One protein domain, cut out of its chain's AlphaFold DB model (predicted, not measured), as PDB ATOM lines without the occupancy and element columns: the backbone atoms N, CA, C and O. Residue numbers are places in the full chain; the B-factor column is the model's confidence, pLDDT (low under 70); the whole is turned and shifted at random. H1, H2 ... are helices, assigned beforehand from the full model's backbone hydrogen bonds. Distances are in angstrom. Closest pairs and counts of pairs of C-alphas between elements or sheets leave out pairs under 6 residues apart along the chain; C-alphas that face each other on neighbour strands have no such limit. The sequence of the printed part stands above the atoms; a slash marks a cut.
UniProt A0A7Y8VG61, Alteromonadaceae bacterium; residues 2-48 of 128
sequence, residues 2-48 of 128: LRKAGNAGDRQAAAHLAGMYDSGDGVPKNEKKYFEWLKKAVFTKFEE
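Overview. This is residues 2 to 48 of the 128 residues of a protein of Alteromonadaceae bacterium (UniProt A0A7Y8VG61). Two helices of similar length, H2 and H3, lie side by side as a hairpin, and a short first helix, H1, packs across H2 near its first residues. The 47 printed residues hold three named helices in the order H1, H2, H3 and no named strand: all helix. The whole is compact, with a radius of gyration of the C-alphas of 9.7 A, yet elongated, spanning 29 by 16 by 11 A.

Along the chain. H1, residues 2 to 7, begins at C-alpha 2 (-3.563, 33.863, -5.452) and is 8.5 A long. H2, residues 11 to 23, is 18.2 A long. H3, residues 31 to 42, is 16.1 A long and ends at C-alpha 42 (6.028, 23.773, -13.422).

Arrangement. H1 touches residues 12 to 17 of H2 at a steep tilt of 59 degrees, opposite ways; the closest C-alphas, of Gly 6 and Ala 14, are 4.3 A apart. H1 touches residues 37 to 41 of H3, closest at the C-alphas of Gly 6 and Lys 40, 7.5 A. H2 and H3, a helical hairpin, touch at a shallow tilt of 20 degrees, opposite ways, closest at the C-alphas of Ala 18 and Tyr 34, 4.4 A. In H1, H2 and H3 every O i to N i+4 pair is within hydrogen-bond range.

Size, cuts and confidence. The C-alphas farthest apart, of Pro 28 and Phe 46, are 29.1 A apart. The printed part has no cut; the link H1 to H2 is tight, H2 to H3 short. Residues 45 to 48 have pLDDT under 70.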
ATOM      1  N   LEU A   2      -4.419  34.625  -4.515       83.12
ATOM      2  CA  LEU A   2      -3.563  33.863  -5.452       83.12
ATOM      3  C   LEU A   2      -2.134  33.598  -4.944       83.12
ATOM      4  O   LEU A   2      -1.680  32.462  -4.957       83.12
ATOM      5  N   ARG A   3      -1.439  34.617  -4.411       83.50
ATOM      6  CA  ARG A   3      -0.063  34.468  -3.880       83.50
ATOM      7  C   ARG A   3       0.058  33.402  -2.787       83.50
ATOM      8  O   ARG A   3       1.072  32.719  -2.709       83.50
ATOM      9  N   LYS A   4      -0.963  33.273  -1.935       86.75
ATOM     10  CA  LYS A   4      -0.987  32.281  -0.852       86.75
ATOM     11  C   LYS A   4      -1.210  30.877  -1.421       86.75
ATOM     12  O   LYS A   4      -0.472  29.976  -1.050       86.75
ATOM     13  N   ALA A   5      -2.158  30.728  -2.348       83.38
ATOM     14  CA  ALA A   5      -2.445  29.459  -3.019       83.38
ATOM     15  C   ALA A   5      -1.246  28.964  -3.846       83.38
ATOM     16  O   ALA A   5      -0.782  27.845  -3.645       83.38
ATOM     17  N   GLY A   6      -0.654  29.821  -4.683       81.00
ATOM     18  CA  GLY A   6       0.523  29.458  -5.478       81.00
ATOM     19  C   GLY A   6       1.733  29.079  -4.615       81.00
ATOM     20  O   GLY A   6       2.459  28.145  -4.939       81.00
ATOM     21  N   ASN A   7       1.931  29.740  -3.467       84.12
ATOM     22  CA  ASN A   7       2.962  29.331  -2.505       84.12
ATOM     23  C   ASN A   7       2.641  28.017  -1.782       84.12
ATOM     24  O   ASN A   7       3.566  27.340  -1.347       84.12
ATOM     25  N   ALA A   8       1.364  27.651  -1.665       83.38
ATOM     26  CA  ALA A   8       0.933  26.364  -1.126       83.38
ATOM     27  C   ALA A   8       1.031  25.215  -2.153       83.38
ATOM     28  O   ALA A   8       0.710  24.078  -1.819       83.38
ATOM     29  N   GLY A   9       1.494  25.491  -3.379       78.88
ATOM     30  CA  GLY A   9       1.652  24.496  -4.442       78.88
ATOM     31  C   GLY A   9       0.483  24.428  -5.426       78.88
ATOM     32  O   GLY A   9       0.472  23.536  -6.274       78.88
ATOM     33  N   ASP A  10      -0.477  25.359  -5.348       85.12
ATOM     34  CA  ASP A  10      -1.543  25.474  -6.346       85.12
ATOM     35  C   ASP A  10      -0.960  25.949  -7.684       85.12
ATOM     36  O   ASP A  10      -0.561  27.106  -7.867       85.12
ATOM     37  N   ARG A  11      -0.927  25.012  -8.628       84.44
ATOM     38  CA  ARG A  11      -0.410  25.185  -9.980       84.44
ATOM     39  C   ARG A  11      -1.155  26.266 -10.760       84.44
ATOM     40  O   ARG A  11      -0.516  27.069 -11.438       84.44
ATOM     41  N   GLN A  12      -2.485  26.294 -10.682       85.69
ATOM     42  CA  GLN A  12      -3.300  27.248 -11.438       85.69
ATOM     43  C   GLN A  12      -3.092  28.656 -10.894       85.69
ATOM     44  O   GLN A  12      -2.883  29.591 -11.666       85.69
ATOM     45  N   ALA A  13      -3.048  28.801  -9.569       89.31
ATOM     46  CA  ALA A  13      -2.748  30.079  -8.941       89.31
ATOM     47  C   ALA A  13      -1.331  30.572  -9.286       89.31
ATOM     48  O   ALA A  13      -1.151  31.759  -9.563       89.31
ATOM     49  N   ALA A  14      -0.331  29.682  -9.304       90.00
ATOM     50  CA  ALA A  14       1.032  30.029  -9.703       90.00
ATOM     51  C   ALA A  14       1.125  30.425 -11.190       90.00
ATOM     52  O   ALA A  14       1.752  31.435 -11.507       90.00
ATOM     53  N   ALA A  15       0.461  29.689 -12.089       88.38
ATOM     54  CA  ALA A  15       0.412  30.012 -13.517       88.38
ATOM     55  C   ALA A  15      -0.305  31.345 -13.779       88.38
ATOM     56  O   ALA A  15       0.169  32.155 -14.573       88.38
ATOM     57  N   HIS A  16      -1.398  31.609 -13.062       90.56
ATOM     58  CA  HIS A  16      -2.120  32.874 -13.155       90.56
ATOM     59  C   HIS A  16      -1.241  34.044 -12.690       90.56
ATOM     60  O   HIS A  16      -1.142  35.052 -13.381       90.56
ATOM     61  N   LEU A  17      -0.518  33.893 -11.574       90.94
ATOM     62  CA  LEU A  17       0.428  34.917 -11.117       90.94
ATOM     63  C   LEU A  17       1.565  35.155 -12.108       90.94
ATOM     64  O   LEU A  17       1.948  36.306 -12.301       90.94
ATOM     65  N   ALA A  18       2.092  34.101 -12.735       91.19
ATOM     66  CA  ALA A  18       3.068  34.258 -13.805       91.19
ATOM     67  C   ALA A  18       2.469  35.117 -14.932       91.19
ATOM     68  O   ALA A  18       3.044  36.148 -15.270       91.19
ATOM     69  N   GLY A  19       1.274  34.771 -15.418       89.94
ATOM     70  CA  GLY A  19       0.562  35.544 -16.440       89.94
ATOM     71  C   GLY A  19       0.365  37.016 -16.067       89.94
ATOM     72  O   GLY A  19       0.646  37.883 -16.885       89.94
ATOM     73  N   MET A  20      -0.011  37.313 -14.819       93.38
ATOM     74  CA  MET A  20      -0.155  38.693 -14.331       93.38
ATOM     75  C   MET A  20       1.165  39.479 -14.391       93.38
ATOM     76  O   MET A  20       1.179  40.626 -14.831       93.38
ATOM     77  N   TYR A  21       2.289  38.876 -13.984       93.56
ATOM     78  CA  TYR A  21       3.603  39.529 -14.075       93.56
ATOM     79  C   TYR A  21       4.122  39.657 -15.511       93.56
ATOM     80  O   TYR A  21       4.982  40.503 -15.759       93.56
ATOM     81  N   ASP A  22       3.619  38.845 -16.439       91.19
ATOM     82  CA  ASP A  22       3.953  38.927 -17.861       91.19
ATOM     83  C   ASP A  22       3.151  40.021 -18.583       91.19
ATOM     84  O   ASP A  22       3.703  40.882 -19.276       91.19
ATOM     85  N   SER A  23       1.831  40.036 -18.377       91.44
ATOM     86  CA  SER A  23       0.913  40.992 -19.004       91.44
ATOM     87  C   SER A  23       0.918  42.361 -18.327       91.44
ATOM     88  O   SER A  23       0.628  43.364 -18.979       91.44
ATOM     89  N   GLY A  24       1.305  42.424 -17.054       91.12
ATOM     90  CA  GLY A  24       1.169  43.623 -16.235       91.12
ATOM     91  C   GLY A  24      -0.254  43.833 -15.711       91.12
ATOM     92  O   GLY A  24      -0.624  44.957 -15.377       91.12
ATOM     93  N   ASP A  25      -1.073  42.780 -15.693       89.06
ATOM     94  CA  ASP A  25      -2.464  42.856 -15.253       89.06
ATOM     95  C   ASP A  25      -2.549  42.883 -13.720       89.06
ATOM     96  O   ASP A  25      -2.156  41.938 -13.031       89.06
ATOM     97  N   GLY A  26      -2.994  44.014 -13.171       86.31
ATOM     98  CA  GLY A  26      -3.098  44.248 -11.726       86.31
ATOM     99  C   GLY A  26      -1.764  44.326 -10.965       86.31
ATOM    100  O   GLY A  26      -1.765  44.618  -9.768       86.31
ATOM    101  N   VAL A  27      -0.622  44.091 -11.623       90.38
ATOM    102  CA  VAL A  27       0.740  44.232 -11.078       90.38
ATOM    103  C   VAL A  27       1.685  44.781 -12.148       90.38
ATOM    104  O   VAL A  27       1.497  44.484 -13.319       90.38
ATOM    105  N   PRO A  28       2.745  45.531 -11.801       92.38
ATOM    106  CA  PRO A  28       3.742  45.935 -12.787       92.38
ATOM    107  C   PRO A  28       4.400  44.722 -13.452       92.38
ATOM    108  O   PRO A  28       4.753  43.754 -12.762       92.38
ATOM    109  N   LYS A  29       4.617  44.808 -14.771       92.38
ATOM    110  CA  LYS A  29       5.363  43.794 -15.526       92.38
ATOM    111  C   LYS A  29       6.712  43.532 -14.871       92.38
ATOM    112  O   LYS A  29       7.442  44.463 -14.527       92.38
ATOM    113  N   ASN A  30       7.038  42.259 -14.678       93.81
ATOM    114  CA  ASN A  30       8.291  41.866 -14.056       93.81
ATOM    115  C   ASN A  30       8.703  40.467 -14.513       93.81
ATOM    116  O   ASN A  30       8.190  39.461 -14.023       93.81
ATOM    117  N   GLU A  31       9.682  40.410 -15.410       92.25
ATOM    118  CA  GLU A  31      10.147  39.156 -16.003       92.25
ATOM    119  C   GLU A  31      10.749  38.201 -14.969       92.25
ATOM    120  O   GLU A  31      10.523  36.995 -15.035       92.25
ATOM    121  N   LYS A  32      11.464  38.733 -13.970       92.88
ATOM    122  CA  LYS A  32      12.050  37.925 -12.894       92.88
ATOM    123  C   LYS A  32      10.964  37.238 -12.069       92.88
ATOM    124  O   LYS A  32      11.034  36.036 -11.828       92.88
ATOM    125  N   LYS A  33       9.918  37.975 -11.686       92.25
ATOM    126  CA  LYS A  33       8.772  37.402 -10.967       92.25
ATOM    127  C   LYS A  33       7.976  36.446 -11.847       92.25
ATOM    128  O   LYS A  33       7.563  35.401 -11.355       92.25
ATOM    129  N   TYR A  34       7.788  36.765 -13.126       93.06
ATOM    130  CA  TYR A  34       7.187  35.844 -14.089       93.06
ATOM    131  C   TYR A  34       7.926  34.500 -14.094       93.06
ATOM    132  O   TYR A  34       7.301  33.464 -13.875       93.06
ATOM    133  N   PHE A  35       9.253  34.519 -14.236       93.31
ATOM    134  CA  PHE A  35      10.082  33.316 -14.240       93.31
ATOM    135  C   PHE A  35      10.000  32.534 -12.919       93.31
ATOM    136  O   PHE A  35       9.841  31.312 -12.923       93.31
ATOM    137  N   GLU A  36      10.049  33.222 -11.776       91.75
ATOM    138  CA  GLU A  36       9.907  32.598 -10.454       91.75
ATOM    139  C   GLU A  36       8.550  31.892 -10.280       91.75
ATOM    140  O   GLU A  36       8.498  30.748  -9.815       91.75
ATOM    141  N   TRP A  37       7.450  32.543 -10.671       92.25
ATOM    142  CA  TRP A  37       6.105  31.964 -10.586       92.25
ATOM    143  C   TRP A  37       5.880  30.855 -11.611       92.25
ATOM    144  O   TRP A  37       5.277  29.836 -11.270       92.25
ATOM    145  N   LEU A  38       6.428  30.992 -12.820       91.12
ATOM    146  CA  LEU A  38       6.401  29.949 -13.840       91.12
ATOM    147  C   LEU A  38       7.102  28.682 -13.342       91.12
ATOM    148  O   LEU A  38       6.527  27.599 -13.415       91.12
ATOM    149  N   LYS A  39       8.300  28.801 -12.753       89.38
ATOM    150  CA  LYS A  39       9.000  27.654 -12.152       89.38
ATOM    151  C   LYS A  39       8.172  26.989 -11.056       89.38
ATOM    152  O   LYS A  39       8.106  25.768 -11.021       89.38
ATOM    153  N   LYS A  40       7.510  27.765 -10.194       87.62
ATOM    154  CA  LYS A  40       6.605  27.212  -9.168       87.62
ATOM    155  C   LYS A  40       5.409  26.473  -9.777       87.62
ATOM    156  O   LYS A  40       4.995  25.460  -9.227       87.62
ATOM    157  N   ALA A  41       4.870  26.963 -10.894       86.06
ATOM    158  CA  ALA A  41       3.762  26.323 -11.605       86.06
ATOM    159  C   ALA A  41       4.180  25.037 -12.344       86.06
ATOM    160  O   ALA A  41       3.359  24.144 -12.545       86.06
ATOM    161  N   VAL A  42       5.447  24.948 -12.756       85.00
ATOM    162  CA  VAL A  42       6.028  23.773 -13.422       85.00
ATOM    163  C   VAL A  42       6.457  22.706 -12.412       85.00
ATOM    164  O   VAL A  42       6.149  21.535 -12.598       85.00
ATOM    165  N   PHE A  43       7.134  23.104 -11.333       81.12
ATOM    166  CA  PHE A  43       7.739  22.209 -10.335       81.12
ATOM    167  C   PHE A  43       6.957  22.208  -9.019       81.12
ATOM    168  O   PHE A  43       7.509  22.432  -7.940       81.12
ATOM    169  N   THR A  44       5.644  22.027  -9.098       73.25
ATOM    170  CA  THR A  44       4.801  21.956  -7.900       73.25
ATOM    171  C   THR A  44       4.932  20.580  -7.255       73.25
ATOM    172  O   THR A  44       4.971  19.563  -7.943       73.25
ATOM    173  N   LYS A  45       4.928  20.556  -5.917       62.19
ATOM    174  CA  LYS A  45       5.067  19.352  -5.081       62.19
ATOM    175  C   LYS A  45       4.079  18.229  -5.434       62.19
ATOM    176  O   LYS A  45       4.333  17.069  -5.135       62.19
ATOM    177  N   PHE A  46       2.936  18.575  -6.022       55.00
ATOM    178  CA  PHE A  46       1.872  17.625  -6.345       55.00
ATOM    179  C   PHE A  46       1.893  17.180  -7.815       55.00
ATOM    180  O   PHE A  46       1.331  16.138  -8.145       55.00
ATOM    181  N   GLU A  47       2.563  17.934  -8.690       58.53
ATOM    182  CA  GLU A  47       2.565  17.728 -10.143       58.53
ATOM    183  C   GLU A  47       3.947  17.996 -10.760       58.53
ATOM    184  O   GLU A  47       4.066  18.687 -11.771       58.53
ATOM    185  N   GLU A  48       5.006  17.393 -10.215       58.31
ATOM    186  CA  GLU A  48       6.369  17.487 -10.780       58.31
ATOM    187  C   GLU A  48       6.463  16.969 -12.233       58.31
ATOM    188  O   GLU A  48       7.456  17.180 -12.916       58.31
TER     189      GLU A  48